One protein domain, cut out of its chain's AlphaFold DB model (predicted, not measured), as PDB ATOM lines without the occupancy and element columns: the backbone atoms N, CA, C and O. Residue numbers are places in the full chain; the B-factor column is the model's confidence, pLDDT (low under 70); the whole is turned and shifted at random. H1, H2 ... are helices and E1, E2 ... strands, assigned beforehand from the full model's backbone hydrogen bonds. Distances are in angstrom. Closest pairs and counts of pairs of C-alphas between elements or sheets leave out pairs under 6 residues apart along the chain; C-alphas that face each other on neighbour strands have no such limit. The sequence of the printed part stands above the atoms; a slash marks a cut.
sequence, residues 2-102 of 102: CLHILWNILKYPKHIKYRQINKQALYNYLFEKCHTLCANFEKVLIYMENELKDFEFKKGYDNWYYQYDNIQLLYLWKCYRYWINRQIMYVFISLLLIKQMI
ATOM      1  N   CYS A   2     -60.953 192.915 -16.037       76.38
ATOM      2  CA  CYS A   2     -59.823 192.222 -16.661       76.38
ATOM      3  C   CYS A   2     -58.856 193.099 -17.474       76.38
ATOM      4  O   CYS A   2     -57.650 192.886 -17.411       76.38
ATOM      5  N   LEU A   3     -59.346 194.132 -18.171       87.81
ATOM      6  CA  LEU A   3     -58.481 195.044 -18.934       87.81
ATOM      7  C   LEU A   3     -57.447 195.771 -18.062       87.81
ATOM      8  O   LEU A   3     -56.316 195.948 -18.499       87.81
ATOM      9  N   HIS A   4     -57.797 196.154 -16.828       87.88
ATOM     10  CA  HIS A   4     -56.843 196.791 -15.912       87.88
ATOM     11  C   HIS A   4     -55.765 195.812 -15.440       87.88
ATOM     12  O   HIS A   4     -54.607 196.194 -15.308       87.88
ATOM     13  N   ILE A   5     -56.131 194.546 -15.226       89.56
ATOM     14  CA  ILE A   5     -55.190 193.479 -14.863       89.56
ATOM     15  C   ILE A   5     -54.211 193.249 -16.019       89.56
ATOM     16  O   ILE A   5     -53.002 193.340 -15.821       89.56
ATOM     17  N   LEU A   6     -54.730 193.049 -17.235       91.62
ATOM     18  CA  LEU A   6     -53.921 192.901 -18.447       91.62
ATOM     19  C   LEU A   6     -52.983 194.093 -18.650       91.62
ATOM     20  O   LEU A   6     -51.788 193.914 -18.877       91.62
ATOM     21  N   TRP A   7     -53.505 195.314 -18.510       94.19
ATOM     22  CA  TRP A   7     -52.717 196.535 -18.640       94.19
ATOM     23  C   TRP A   7     -51.587 196.619 -17.612       94.19
ATOM     24  O   TRP A   7     -50.465 196.977 -17.963       94.19
ATOM     25  N   ASN A   8     -51.844 196.245 -16.357       92.56
ATOM     26  CA  ASN A   8     -50.821 196.248 -15.315       92.56
ATOM     27  C   ASN A   8     -49.676 195.271 -15.624       92.56
ATOM     28  O   ASN A   8     -48.513 195.623 -15.421       92.56
ATOM     29  N   ILE A   9     -49.981 194.084 -16.156       92.00
ATOM     30  CA  ILE A   9     -48.967 193.095 -16.558       92.00
ATOM     31  C   ILE A   9     -48.167 193.597 -17.765       92.00
ATOM     32  O   ILE A   9     -46.943 193.498 -17.771       92.00
ATOM     33  N   LEU A  10     -48.844 194.170 -18.765       92.56
ATOM     34  CA  LEU A  10     -48.204 194.738 -19.956       92.56
ATOM     35  C   LEU A  10     -47.276 195.907 -19.606       92.56
ATOM     36  O   LEU A  10     -46.174 196.001 -20.141       92.56
ATOM     37  N   LYS A  11     -47.707 196.783 -18.693       94.38
ATOM     38  CA  LYS A  11     -46.945 197.962 -18.267       94.38
ATOM     39  C   LYS A  11     -45.775 197.603 -17.352       94.38
ATOM     40  O   LYS A  11     -44.728 198.243 -17.417       94.38
ATOM     41  N   TYR A  12     -45.938 196.592 -16.502       92.62
ATOM     42  CA  TYR A  12     -44.950 196.216 -15.489       92.62
ATOM     43  C   TYR A  12     -44.667 194.708 -15.491       92.62
ATOM     44  O   TYR A  12     -44.865 194.036 -14.473       92.62
ATOM     45  N   PRO A  13     -44.144 194.148 -16.592       88.19
ATOM     46  CA  PRO A  13     -44.032 192.702 -16.734       88.19
ATOM     47  C   PRO A  13     -43.119 192.075 -15.676       88.19
ATOM     48  O   PRO A  13     -43.390 190.996 -15.161       88.19
ATOM     49  N   LYS A  14     -42.054 192.758 -15.254       89.00
ATOM     50  CA  LYS A  14     -41.121 192.226 -14.245       89.00
ATOM     51  C   LYS A  14     -41.699 192.189 -12.821       89.00
ATOM     52  O   LYS A  14     -41.105 191.575 -11.945       89.00
ATOM     53  N   HIS A  15     -42.842 192.827 -12.570       90.69
ATOM     54  CA  HIS A  15     -43.391 192.961 -11.224       90.69
ATOM     55  C   HIS A  15     -44.340 191.800 -10.919       90.69
ATOM     56  O   HIS A  15     -45.497 191.798 -11.342       90.69
ATOM     57  N   ILE A  16     -43.864 190.837 -10.124       87.31
ATOM     58  CA  ILE A  16     -44.622 189.629  -9.767       87.31
ATOM     59  C   ILE A  16     -45.987 189.931  -9.135       87.31
ATOM     60  O   ILE A  16     -46.946 189.205  -9.379       87.31
ATOM     61  N   LYS A  17     -46.115 191.058  -8.418       90.94
ATOM     62  CA  LYS A  17     -47.376 191.480  -7.790       90.94
ATOM     63  C   LYS A  17     -48.541 191.615  -8.777       90.94
ATOM     64  O   LYS A  17     -49.675 191.390  -8.393       90.94
ATOM     65  N   TYR A  18     -48.283 191.981 -10.037       90.88
ATOM     66  CA  TYR A  18     -49.343 192.124 -11.049       90.88
ATOM     67  C   TYR A  18     -49.686 190.811 -11.748       90.88
ATOM     68  O   TYR A  18     -50.672 190.738 -12.474       90.88
ATOM     69  N   ARG A  19     -48.884 189.770 -11.516       91.00
ATOM     70  CA  ARG A  19     -49.133 188.405 -11.983       91.00
ATOM     71  C   ARG A  19     -49.927 187.585 -10.966       91.00
ATOM     72  O   ARG A  19     -50.147 186.401 -11.191       91.00
ATOM     73  N   GLN A  20     -50.317 188.197  -9.849       93.25
ATOM     74  CA  GLN A  20     -51.055 187.558  -8.773       93.25
ATOM     75  C   GLN A  20     -52.312 188.360  -8.455       93.25
ATOM     76  O   GLN A  20     -52.284 189.589  -8.432       93.25
ATOM     77  N   ILE A  21     -53.415 187.667  -8.201       94.19
ATOM     78  CA  ILE A  21     -54.669 188.291  -7.775       94.19
ATOM     79  C   ILE A  21     -55.152 187.555  -6.541       94.19
ATOM     80  O   ILE A  21     -55.432 186.358  -6.602       94.19
ATOM     81  N   ASN A  22     -55.280 188.268  -5.428       94.62
ATOM     82  CA  ASN A  22     -55.809 187.668  -4.218       94.62
ATOM     83  C   ASN A  22     -57.286 187.304  -4.392       94.62
ATOM     84  O   ASN A  22     -58.104 188.147  -4.766       94.62
ATOM     85  N   LYS A  23     -57.622 186.035  -4.137       94.44
ATOM     86  CA  LYS A  23     -58.964 185.494  -4.369       94.44
ATOM     87  C   LYS A  23     -59.997 186.167  -3.467       94.44
ATOM     88  O   LYS A  23     -61.069 186.515  -3.951       94.44
ATOM     89  N   GLN A  24     -59.666 186.385  -2.194       95.44
ATOM     90  CA  GLN A  24     -60.577 187.019  -1.242       95.44
ATOM     91  C   GLN A  24     -60.821 188.485  -1.602       95.44
ATOM     92  O   GLN A  24     -61.966 188.924  -1.645       95.44
ATOM     93  N   ALA A  25     -59.762 189.230  -1.927       94.31
ATOM     94  CA  ALA A  25     -59.876 190.619  -2.356       94.31
ATOM     95  C   ALA A  25     -60.708 190.747  -3.642       94.31
ATOM     96  O   ALA A  25     -61.566 191.624  -3.732       94.31
ATOM     97  N   LEU A  26     -60.506 189.845  -4.611       93.75
ATOM     98  CA  LEU A  26     -61.309 189.780  -5.832       93.75
ATOM     99  C   LEU A  26     -62.786 189.517  -5.521       93.75
ATOM    100  O   LEU A  26     -63.653 190.206  -6.053       93.75
ATOM    101  N   TYR A  27     -63.068 188.537  -4.662       95.06
ATOM    102  CA  TYR A  27     -64.428 188.166  -4.283       95.06
ATOM    103  C   TYR A  27     -65.144 189.312  -3.563       95.06
ATOM    104  O   TYR A  27     -66.242 189.685  -3.964       95.06
ATOM    105  N   ASN A  28     -64.496 189.924  -2.566       96.69
ATOM    106  CA  ASN A  28     -65.039 191.059  -1.818       96.69
ATOM    107  C   ASN A  28     -65.328 192.245  -2.744       96.69
ATOM    108  O   ASN A  28     -66.427 192.791  -2.725       96.69
ATOM    109  N   TYR A  29     -64.379 192.590  -3.619       94.31
ATOM    110  CA  TYR A  29     -64.564 193.672  -4.582       94.31
ATOM    111  C   TYR A  29     -65.739 193.404  -5.534       94.31
ATOM    112  O   TYR A  29     -66.557 194.289  -5.794       94.31
ATOM    113  N   LEU A  30     -65.837 192.182  -6.073       94.75
ATOM    114  CA  LEU A  30     -66.945 191.799  -6.947       94.75
ATOM    115  C   LEU A  30     -68.279 191.822  -6.208       94.75
ATOM    116  O   LEU A  30     -69.271 192.259  -6.786       94.75
ATOM    117  N   PHE A  31     -68.301 191.378  -4.955       96.19
ATOM    118  CA  PHE A  31     -69.495 191.363  -4.125       96.19
ATOM    119  C   PHE A  31     -70.011 192.782  -3.893       96.19
ATOM    120  O   PHE A  31     -71.159 193.073  -4.223       96.19
ATOM    121  N   GLU A  32     -69.143 193.692  -3.449       96.62
ATOM    122  CA  GLU A  32     -69.484 195.105  -3.253       96.62
ATOM    123  C   GLU A  32     -69.970 195.765  -4.550       96.62
ATOM    124  O   GLU A  32     -70.978 196.480  -4.559       96.62
ATOM    125  N   LYS A  33     -69.298 195.498  -5.677       93.38
ATOM    126  CA  LYS A  33     -69.714 196.023  -6.984       93.38
ATOM    127  C   LYS A  33     -71.060 195.474  -7.441       93.38
ATOM    128  O   LYS A  33     -71.877 196.249  -7.930       93.38
ATOM    129  N   CYS A  34     -71.299 194.173  -7.294       95.44
ATOM    130  CA  CYS A  34     -72.569 193.562  -7.681       95.44
ATOM    131  C   CYS A  34     -73.709 194.065  -6.802       95.44
ATOM    132  O   CYS A  34     -74.762 194.400  -7.331       95.44
ATOM    133  N   HIS A  35     -73.472 194.203  -5.497       95.31
ATOM    134  CA  HIS A  35     -74.428 194.792  -4.569       95.31
ATOM    135  C   HIS A  35     -74.792 196.226  -4.978       95.31
ATOM    136  O   HIS A  35     -75.965 196.557  -5.114       95.31
ATOM    137  N   THR A  36     -73.788 197.058  -5.271       96.50
ATOM    138  CA  THR A  36     -73.990 198.455  -5.701       96.50
ATOM    139  C   THR A  36     -74.783 198.563  -7.007       96.50
ATOM    140  O   THR A  36     -75.565 199.490  -7.184       96.50
ATOM    141  N   LEU A  37     -74.571 197.628  -7.936       93.94
ATOM    142  CA  LEU A  37     -75.196 197.631  -9.262       93.94
ATOM    143  C   LEU A  37     -76.451 196.747  -9.349       93.94
ATOM    144  O   LEU A  37     -76.972 196.559 -10.447       93.94
ATOM    145  N   CYS A  38     -76.913 196.179  -8.228       93.56
ATOM    146  CA  CYS A  38     -77.996 195.191  -8.176       93.56
ATOM    147  C   CYS A  38     -77.819 194.045  -9.206       93.56
ATOM    148  O   CYS A  38     -78.775 193.565  -9.817       93.56
ATOM    149  N   ALA A  39     -76.573 193.620  -9.426       94.94
ATOM    150  CA  ALA A  39     -76.211 192.577 -10.381       94.94
ATOM    151  C   ALA A  39     -76.138 191.198  -9.707       94.94
ATOM    152  O   ALA A  39     -75.822 191.077  -8.523       94.94
ATOM    153  N   ASN A  40     -76.370 190.131 -10.478       96.62
ATOM    154  CA  ASN A  40     -76.230 188.765  -9.976       96.62
ATOM    155  C   ASN A  40     -74.745 188.427  -9.756       96.62
ATOM    156  O   ASN A  40     -73.995 188.214 -10.712       96.62
ATOM    157  N   PHE A  41     -74.352 188.362  -8.486       95.44
ATOM    158  CA  PHE A  41     -72.973 188.131  -8.076       95.44
ATOM    159  C   PHE A  41     -72.396 186.805  -8.594       95.44
ATOM    160  O   PHE A  41     -71.298 186.804  -9.145       95.44
ATOM    161  N   GLU A  42     -73.129 185.694  -8.483       96.69
ATOM    162  CA  GLU A  42     -72.651 184.373  -8.916       96.69
ATOM    163  C   GLU A  42     -72.327 184.349 -10.412       96.69
ATOM    164  O   GLU A  42     -71.264 183.881 -10.820       96.69
ATOM    165  N   LYS A  43     -73.210 184.927 -11.238       95.50
ATOM    166  CA  LYS A  43     -72.989 185.035 -12.686       95.50
ATOM    167  C   LYS A  43     -71.755 185.876 -13.005       95.50
ATOM    168  O   LYS A  43     -70.956 185.487 -13.855       95.50
ATOM    169  N   VAL A  44     -71.587 187.013 -12.325       94.38
ATOM    170  CA  VAL A  44     -70.424 187.895 -12.518       94.38
ATOM    171  C   VAL A  44     -69.133 187.211 -12.075       94.38
ATOM    172  O   VAL A  44     -68.117 187.336 -12.757       94.38
ATOM    173  N   LEU A  45     -69.166 186.461 -10.972       95.19
ATOM    174  CA  LEU A  45     -68.020 185.708 -10.482       95.19
ATOM    175  C   LEU A  45     -67.596 184.634 -11.487       95.19
ATOM    176  O   LEU A  45     -66.432 184.610 -11.870       95.19
ATOM    177  N   ILE A  46     -68.529 183.804 -11.969       95.56
ATOM    178  CA  ILE A  46     -68.247 182.769 -12.980       95.56
ATOM    179  C   ILE A  46     -67.644 183.398 -14.238       95.56
ATOM    180  O   ILE A  46     -66.639 182.910 -14.754       95.56
ATOM    181  N   TYR A  47     -68.231 184.502 -14.710       93.31
ATOM    182  CA  TYR A  47     -67.717 185.222 -15.869       93.31
ATOM    183  C   TYR A  47     -66.283 185.710 -15.628       93.31
ATOM    184  O   TYR A  47     -65.396 185.431 -16.428       93.31
ATOM    185  N   MET A  48     -66.021 186.357 -14.490       93.12
ATOM    186  CA  MET A  48     -64.683 186.833 -14.138       93.12
ATOM    187  C   MET A  48     -63.659 185.693 -14.034       93.12
ATOM    188  O   MET A  48     -62.534 185.840 -14.504       93.12
ATOM    189  N   GLU A  49     -64.015 184.566 -13.418       94.38
ATOM    190  CA  GLU A  49     -63.114 183.416 -13.304       94.38
ATOM    191  C   GLU A  49     -62.778 182.807 -14.671       94.38
ATOM    192  O   GLU A  49     -61.640 182.390 -14.884       94.38
ATOM    193  N   ASN A  50     -63.736 182.766 -15.600       93.25
ATOM    194  CA  ASN A  50     -63.499 182.290 -16.964       93.25
ATOM    195  C   ASN A  50     -62.576 183.236 -17.734       93.25
ATOM    196  O   ASN A  50     -61.597 182.782 -18.312       93.25
ATOM    197  N   GLU A  51     -62.805 184.544 -17.641       91.81
ATOM    198  CA  GLU A  51     -61.922 185.546 -18.244       91.81
ATOM    199  C   GLU A  51     -60.483 185.430 -17.731       91.81
ATOM    200  O   GLU A  51     -59.529 185.537 -18.494       91.81
ATOM    201  N   LEU A  52     -60.300 185.191 -16.429       93.19
ATOM    202  CA  LEU A  52     -58.968 184.971 -15.868       93.19
ATOM    203  C   LEU A  52     -58.291 183.750 -16.499       93.19
ATOM    204  O   LEU A  52     -57.127 183.846 -16.888       93.19
ATOM    205  N   LYS A  53     -59.012 182.634 -16.650       93.31
ATOM    206  CA  LYS A  53     -58.488 181.438 -17.326       93.31
ATOM    207  C   LYS A  53     -58.134 181.720 -18.785       93.31
ATOM    208  O   LYS A  53     -57.063 181.314 -19.219       93.31
ATOM    209  N   ASP A  54     -58.972 182.473 -19.495       90.19
ATOM    210  CA  ASP A  54     -58.727 182.890 -20.879       90.19
ATOM    211  C   ASP A  54     -57.507 183.812 -21.014       90.19
ATOM    212  O   ASP A  54     -56.973 183.963 -22.105       90.19
ATOM    213  N   PHE A  55     -57.040 184.434 -19.927       89.75
ATOM    214  CA  PHE A  55     -55.773 185.170 -19.882       89.75
ATOM    215  C   PHE A  55     -54.628 184.368 -19.276       89.75
ATOM    216  O   PHE A  55     -53.641 184.970 -18.854       89.75
ATOM    217  N   GLU A  56     -54.734 183.041 -19.221       92.31
ATOM    218  CA  GLU A  56     -53.706 182.146 -18.683       92.31
ATOM    219  C   GLU A  56     -53.459 182.346 -17.176       92.31
ATOM    220  O   GLU A  56     -52.360 182.106 -16.674       92.31
ATOM    221  N   PHE A  57     -54.463 182.793 -16.414       93.31
ATOM    222  CA  PHE A  57     -54.407 182.712 -14.956       93.31
ATOM    223  C   PHE A  57     -54.899 181.353 -14.468       93.31
ATOM    224  O   PHE A  57     -55.996 180.894 -14.787       93.31
ATOM    225  N   LYS A  58     -54.113 180.743 -13.587       94.69
ATOM    226  CA  LYS A  58     -54.463 179.535 -12.850       94.69
ATOM    227  C   LYS A  58     -54.959 179.881 -11.456       94.69
ATOM    228  O   LYS A  58     -54.383 180.718 -10.761       94.69
ATOM    229  N   LYS A  59     -56.011 179.189 -11.029       93.94
ATOM    230  CA  LYS A  59     -56.539 179.273  -9.666       93.94
ATOM    231  C   LYS A  59     -55.619 178.484  -8.734       93.94
ATOM    232  O   LYS A  59     -55.462 177.280  -8.912       93.94
ATOM    233  N   GLY A  60     -55.003 179.157  -7.770       91.94
ATOM    234  CA  GLY A  60     -54.343 178.517  -6.635       91.94
ATOM    235  C   GLY A  60     -55.262 178.458  -5.413       91.94
ATOM    236  O   GLY A  60     -56.465 178.702  -5.517       91.94
ATOM    237  N   TYR A  61     -54.681 178.147  -4.251       90.44
ATOM    238  CA  TYR A  61     -55.416 178.083  -2.982       90.44
ATOM    239  C   TYR A  61     -55.938 179.473  -2.564       90.44
ATOM    240  O   TYR A  61     -57.151 179.699  -2.558       90.44
ATOM    241  N   ASP A  62     -55.022 180.428  -2.353       92.00
ATOM    242  CA  ASP A  62     -55.355 181.790  -1.895       92.00
ATOM    243  C   ASP A  62     -55.399 182.841  -3.008       92.00
ATOM    244  O   ASP A  62     -56.072 183.868  -2.890       92.00
ATOM    245  N   ASN A  63     -54.673 182.612  -4.103       94.94
ATOM    246  CA  ASN A  63     -54.520 183.590  -5.176       94.94
ATOM    247  C   ASN A  63     -54.685 182.935  -6.549       94.94
ATOM    248  O   ASN A  63     -54.473 181.734  -6.723       94.94
ATOM    249  N   TRP A  64     -55.020 183.753  -7.537       95.00
ATOM    250  CA  TRP A  64     -54.819 183.442  -8.945       95.00
ATOM    251  C   TRP A  64     -53.407 183.831  -9.354       95.00
ATOM    252  O   TRP A  64     -52.917 184.882  -8.939       95.00
ATOM    253  N   TYR A  65     -52.784 183.018 -10.200       93.62
ATOM    254  CA  TYR A  65     -51.414 183.200 -10.664       93.62
ATOM    255  C   TYR A  65     -51.367 183.158 -12.182       93.62
ATOM    256  O   TYR A  65     -51.940 182.259 -12.788       93.62
ATOM    257  N   TYR A  66     -50.651 184.092 -12.797       91.06
ATOM    258  CA  TYR A  66     -50.327 183.984 -14.212       91.06
ATOM    259  C   TYR A  66     -49.456 182.741 -14.448       91.06
ATOM    260  O   TYR A  66     -48.460 182.540 -13.756       91.06
ATOM    261  N   GLN A  67     -49.848 181.907 -15.407       85.06
ATOM    262  CA  GLN A  67     -49.341 180.546 -15.587       85.06
ATOM    263  C   GLN A  67     -47.856 180.454 -15.956       85.06
ATOM    264  O   GLN A  67     -47.248 179.411 -15.720       85.06
ATOM    265  N   TYR A  68     -47.283 181.500 -16.555       80.81
ATOM    266  CA  TYR A  68     -45.938 181.456 -17.119       80.81
ATOM    267  C   TYR A  68     -44.958 182.370 -16.378       80.81
ATOM    268  O   TYR A  68     -45.223 183.556 -16.165       80.81
ATOM    269  N   ASP A  69     -43.769 181.837 -16.088       75.50
ATOM    270  CA  ASP A  69     -42.652 182.607 -15.523       75.50
ATOM    271  C   ASP A  69     -42.187 183.712 -16.480       75.50
ATOM    272  O   ASP A  69     -41.878 184.835 -16.063       75.50
ATOM    273  N   ASN A  70     -42.223 183.420 -17.782       81.94
ATOM    274  CA  ASN A  70     -42.009 184.388 -18.846       81.94
ATOM    275  C   ASN A  70     -43.351 184.899 -19.362       81.94
ATOM    276  O   ASN A  70     -44.152 184.149 -19.917       81.94
ATOM    277  N   ILE A  71     -43.586 186.201 -19.207       82.38
ATOM    278  CA  ILE A  71     -44.813 186.824 -19.699       82.38
ATOM    279  C   ILE A  71     -44.849 186.776 -21.221       82.38
ATOM    280  O   ILE A  71     -43.973 187.318 -21.898       82.38
ATOM    281  N   GLN A  72     -45.933 186.224 -21.760       87.12
ATOM    282  CA  GLN A  72     -46.214 186.256 -23.188       87.12
ATOM    283  C   GLN A  72     -46.813 187.615 -23.583       87.12
ATOM    284  O   GLN A  72     -48.013 187.743 -23.826       87.12
ATOM    285  N   LEU A  73     -45.978 188.658 -23.642       89.75
ATOM    286  CA  LEU A  73     -46.417 190.041 -23.895       89.75
ATOM    287  C   LEU A  73     -47.255 190.179 -25.171       89.75
ATOM    288  O   LEU A  73     -48.276 190.860 -25.162       89.75
ATOM    289  N   LEU A  74     -46.857 189.502 -26.253       91.75
ATOM    290  CA  LEU A  74     -47.588 189.543 -27.520       91.75
ATOM    291  C   LEU A  74     -48.997 188.950 -27.390       91.75
ATOM    292  O   LEU A  74     -49.945 189.496 -27.951       91.75
ATOM    293  N   TYR A  75     -49.136 187.845 -26.657       91.38
ATOM    294  CA  TYR A  75     -50.428 187.215 -26.403       91.38
ATOM    295  C   TYR A  75     -51.313 188.123 -25.544       91.38
ATOM    296  O   TYR A  75     -52.412 188.476 -25.961       91.38
ATOM    297  N   LEU A  76     -50.792 188.618 -24.416       91.25
ATOM    298  CA  LEU A  76     -51.527 189.534 -23.540       91.25
ATOM    299  C   LEU A  76     -51.935 190.828 -24.249       91.25
ATOM    300  O   LEU A  76     -53.021 191.350 -24.004       91.25
ATOM    301  N   TRP A  77     -51.100 191.332 -25.160       94.12
ATOM    302  CA  TRP A  77     -51.427 192.488 -25.987       94.12
ATOM    303  C   TRP A  77     -52.579 192.193 -26.951       94.12
ATOM    304  O   TRP A  77     -53.496 193.005 -27.082       94.12
ATOM    305  N   LYS A  78     -52.580 191.016 -27.592       93.06
ATOM    306  CA  LYS A  78     -53.697 190.568 -28.438       93.06
ATOM    307  C   LYS A  78     -54.989 190.453 -27.628       93.06
ATOM    308  O   LYS A  78     -56.010 190.979 -28.067       93.06
ATOM    309  N   CYS A  79     -54.933 189.852 -26.439       91.56
ATOM    310  CA  CYS A  79     -56.067 189.765 -25.520       91.56
ATOM    311  C   CYS A  79     -56.578 191.158 -25.130       91.56
ATOM    312  O   CYS A  79     -57.767 191.438 -25.268       91.56
ATOM    313  N   TYR A  80     -55.686 192.063 -24.719       92.81
ATOM    314  CA  TYR A  80     -56.046 193.437 -24.368       92.81
ATOM    315  C   TYR A  80     -56.757 194.145 -25.528       92.81
ATOM    316  O   TYR A  80     -57.835 194.708 -25.343       92.81
ATOM    317  N   ARG A  81     -56.191 194.053 -26.739       93.44
ATOM    318  CA  ARG A  81     -56.754 194.657 -27.954       93.44
ATOM    319  C   ARG A  81     -58.129 194.089 -28.305       93.44
ATOM    320  O   ARG A  81     -59.022 194.841 -28.683       93.44
ATOM    321  N   TYR A  82     -58.308 192.778 -28.185       90.88
ATOM    322  CA  TYR A  82     -59.597 192.132 -28.425       90.88
ATOM    323  C   TYR A  82     -60.673 192.668 -27.469       90.88
ATOM    324  O   TYR A  82     -61.737 193.115 -27.903       90.88
ATOM    325  N   TRP A  83     -60.369 192.697 -26.171       89.00
ATOM    326  CA  TRP A  83     -61.328 193.086 -25.142       89.00
ATOM    327  C   TRP A  83     -61.669 194.574 -25.143       89.00
ATOM    328  O   TRP A  83     -62.841 194.921 -24.989       89.00
ATOM    329  N   ILE A  84     -60.692 195.457 -25.365       90.69
ATOM    330  CA  ILE A  84     -60.957 196.902 -25.446       90.69
ATOM    331  C   ILE A  84     -61.850 197.232 -26.646       90.69
ATOM    332  O   ILE A  84     -62.803 197.998 -26.512       90.69
ATOM    333  N   ASN A  85     -61.624 196.577 -27.789       89.00
ATOM    334  CA  ASN A  85     -62.447 196.770 -28.979       89.00
ATOM    335  C   ASN A  85     -63.885 196.278 -28.767       89.00
ATOM    336  O   ASN A  85     -64.825 196.950 -29.188       89.00
ATOM    337  N   ARG A  86     -64.082 195.152 -28.066       87.19
ATOM    338  CA  ARG A  86     -65.432 194.683 -27.714       87.19
ATOM    339  C   ARG A  86     -66.175 195.669 -26.818       87.19
ATOM    340  O   ARG A  86     -67.353 195.910 -27.056       87.19
ATOM    341  N   GLN A  87     -65.511 196.252 -25.817       84.00
ATOM    342  CA  GLN A  87     -66.151 197.251 -24.954       84.00
ATOM    343  C   GLN A  87     -66.591 198.485 -25.741       84.00
ATOM    344  O   GLN A  87     -67.736 198.910 -25.620       84.00
ATOM    345  N   ILE A  88     -65.708 199.009 -26.592       82.56
ATOM    346  CA  ILE A  88     -66.007 200.152 -27.460       82.56
ATOM    347  C   ILE A  88     -67.206 199.845 -28.370       82.56
ATOM    348  O   ILE A  88     -68.118 200.659 -28.489       82.56
ATOM    349  N   MET A  89     -67.247 198.651 -28.963       82.50
ATOM    350  CA  MET A  89     -68.350 198.226 -29.823       82.50
ATOM    351  C   MET A  89     -69.695 198.206 -29.083       82.50
ATOM    352  O   MET A  89     -70.670 198.747 -29.600       82.50
ATOM    353  N   TYR A  90     -69.762 197.635 -27.873       79.69
ATOM    354  CA  TYR A  90     -71.001 197.644 -27.083       79.69
ATOM    355  C   TYR A  90     -71.462 199.063 -26.752       79.69
ATOM    356  O   TYR A  90     -72.650 199.345 -26.866       79.69
ATOM    357  N   VAL A  91     -70.536 199.967 -26.414       84.75
ATOM    358  CA  VAL A  91     -70.862 201.379 -26.159       84.75
ATOM    359  C   VAL A  91     -71.490 202.026 -27.394       84.75
ATOM    360  O   VAL A  91     -72.539 202.659 -27.284       84.75
ATOM    361  N   PHE A  92     -70.907 201.828 -28.579       85.25
ATOM    362  CA  PHE A  92     -71.467 202.367 -29.820       85.25
ATOM    363  C   PHE A  92     -72.844 201.788 -30.158       85.25
ATOM    364  O   PHE A  92     -73.735 202.542 -30.544       85.25
ATOM    365  N   ILE A  93     -73.039 200.478 -29.983       85.69
ATOM    366  CA  ILE A  93     -74.338 199.830 -30.207       85.69
ATOM    367  C   ILE A  93     -75.390 200.415 -29.260       85.69
ATOM    368  O   ILE A  93     -76.464 200.804 -29.710       85.69
ATOM    369  N   SER A  94     -75.081 200.537 -27.967       80.44
ATOM    370  CA  SER A  94     -75.997 201.129 -26.989       80.44
ATOM    371  C   SER A  94     -76.373 202.572 -27.339       80.44
ATOM    372  O   SER A  94     -77.548 202.921 -27.278       80.44
ATOM    373  N   LEU A  95     -75.409 203.399 -27.760       87.44
ATOM    374  CA  LEU A  95     -75.670 204.779 -28.194       87.44
ATOM    375  C   LEU A  95     -76.563 204.842 -29.442       87.44
ATOM    376  O   LEU A  95     -77.447 205.693 -29.526       87.44
ATOM    377  N   LEU A  96     -76.348 203.941 -30.403       88.19
ATOM    378  CA  LEU A  96     -77.146 203.873 -31.626       88.19
ATOM    379  C   LEU A  96     -78.600 203.477 -31.336       88.19
ATOM    380  O   LEU A  96     -79.511 204.077 -31.897       88.19
ATOM    381  N   LEU A  97     -78.814 202.525 -30.424       86.50
ATOM    382  CA  LEU A  97     -80.152 202.116 -29.992       86.50
ATOM    383  C   LEU A  97     -80.887 203.246 -29.259       86.50
ATOM    384  O   LEU A  97     -82.050 203.495 -29.550       86.50
ATOM    385  N   ILE A  98     -80.207 203.986 -28.375       85.19
ATOM    386  CA  ILE A  98     -80.799 205.151 -27.695       85.19
ATOM    387  C   ILE A  98     -81.214 206.221 -28.713       85.19
ATOM    388  O   ILE A  98     -82.309 206.764 -28.613       85.19
ATOM    389  N   LYS A  99     -80.381 206.490 -29.726       79.44
ATOM    390  CA  LYS A  99     -80.699 207.454 -30.790       79.44
ATOM    391  C   LYS A  99     -81.922 207.050 -31.625       79.44
ATOM    392  O   LYS A  99     -82.579 207.926 -32.160       79.44
ATOM    393  N   GLN A 100     -82.212 205.757 -31.769       74.19
ATOM    394  CA  GLN A 100     -83.403 205.276 -32.485       74.19
ATOM    395  C   GLN A 100     -84.690 205.370 -31.652       74.19
ATOM    396  O   GLN A 100     -85.777 205.280 -32.213       74.19
ATOM    397  N   MET A 101     -84.574 205.510 -30.330       71.50
ATOM    398  CA  MET A 101     -85.712 205.604 -29.411       71.50
ATOM    399  C   MET A 101     -86.166 207.047 -29.134       71.50
ATOM    400  O   MET A 101     -87.204 207.225 -28.499       71.50
ATOM    401  N   ILE A 102     -85.392 208.048 -29.566       70.19
ATOM    402  CA  ILE A 102     -85.670 209.490 -29.431       70.19
ATOM    403  C   ILE A 102     -86.107 210.027 -30.790       70.19
ATOM    404  O   ILE A 102     -87.109 210.772 -30.821       70.19
TER     405      ILE A 102
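This is residues 2 to 102 of the 102 residues of an uncharacterized protein of Reticulomyxa filosa (UniProt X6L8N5). One long helix, H5, runs along one side of a small body, and its residues 88 to 101 stick out as an arm, with H1 packed on its first half. On the body's other side H3 and H4 make a V, with a small three-stranded sheet at its open end. The 101 printed residues hold five named helices and three strands, in the order H1 H2 E1 H3 H4 E2 E3 H5; the sheet is E1 - E3 - E2, antiparallel. The class is mostly helix; the whole is loose, radius of gyration of the C-alphas 15.8 A, spanning 52 by 31 by 18 A.

H1, residues 2 to 11, begins at C-alpha 2 (-59.823, 192.222, -16.661). H2 is residues 16 to 19, E1 20 to 22. H3, residues 23 to 36, and H4, residues 41 to 54, each measure 19.9 A. E2 is residues 57 to 59, E3 63 to 66. H5, residues 73 to 101, measures 42.6 A and ends at C-alpha 101 (-85.712, 205.604, -29.411).

H1 touches H5, at residues 73 to 84 alone, closest C-alphas Leu 3 and Tyr 80, 6.2 A, at a steep tilt of 40 degrees, opposite ways. H1 touches H2, closest C-alphas Ile 9 and Tyr 18, 5.6 A. H3 touches H4, closest C-alphas Cys 34 and Phe 41, 5.5 A, at a steep tilt of 45 degrees. H4 is on the sheet, height 11.3 A, over E2. E1, H3, H4 and E2 form a split strand-helix-strand unit, two same-way strands with E3 between them; its crossover is right-handed. N 21 and O 64 are 2.9 A apart between E1 and E3; N 58 and O 65, 2.8 A, between E2 and E3, a hairpin. In H1, H3, H4 and H5 every O i to N i+4 pair is within hydrogen-bond range; H2 is too short for one.

The C-alphas of Asp 69 and Ile 102, the two farthest apart, are 52.6 A apart. The printed part has no cut and no long link, and no printed residue is under pLDDT 70.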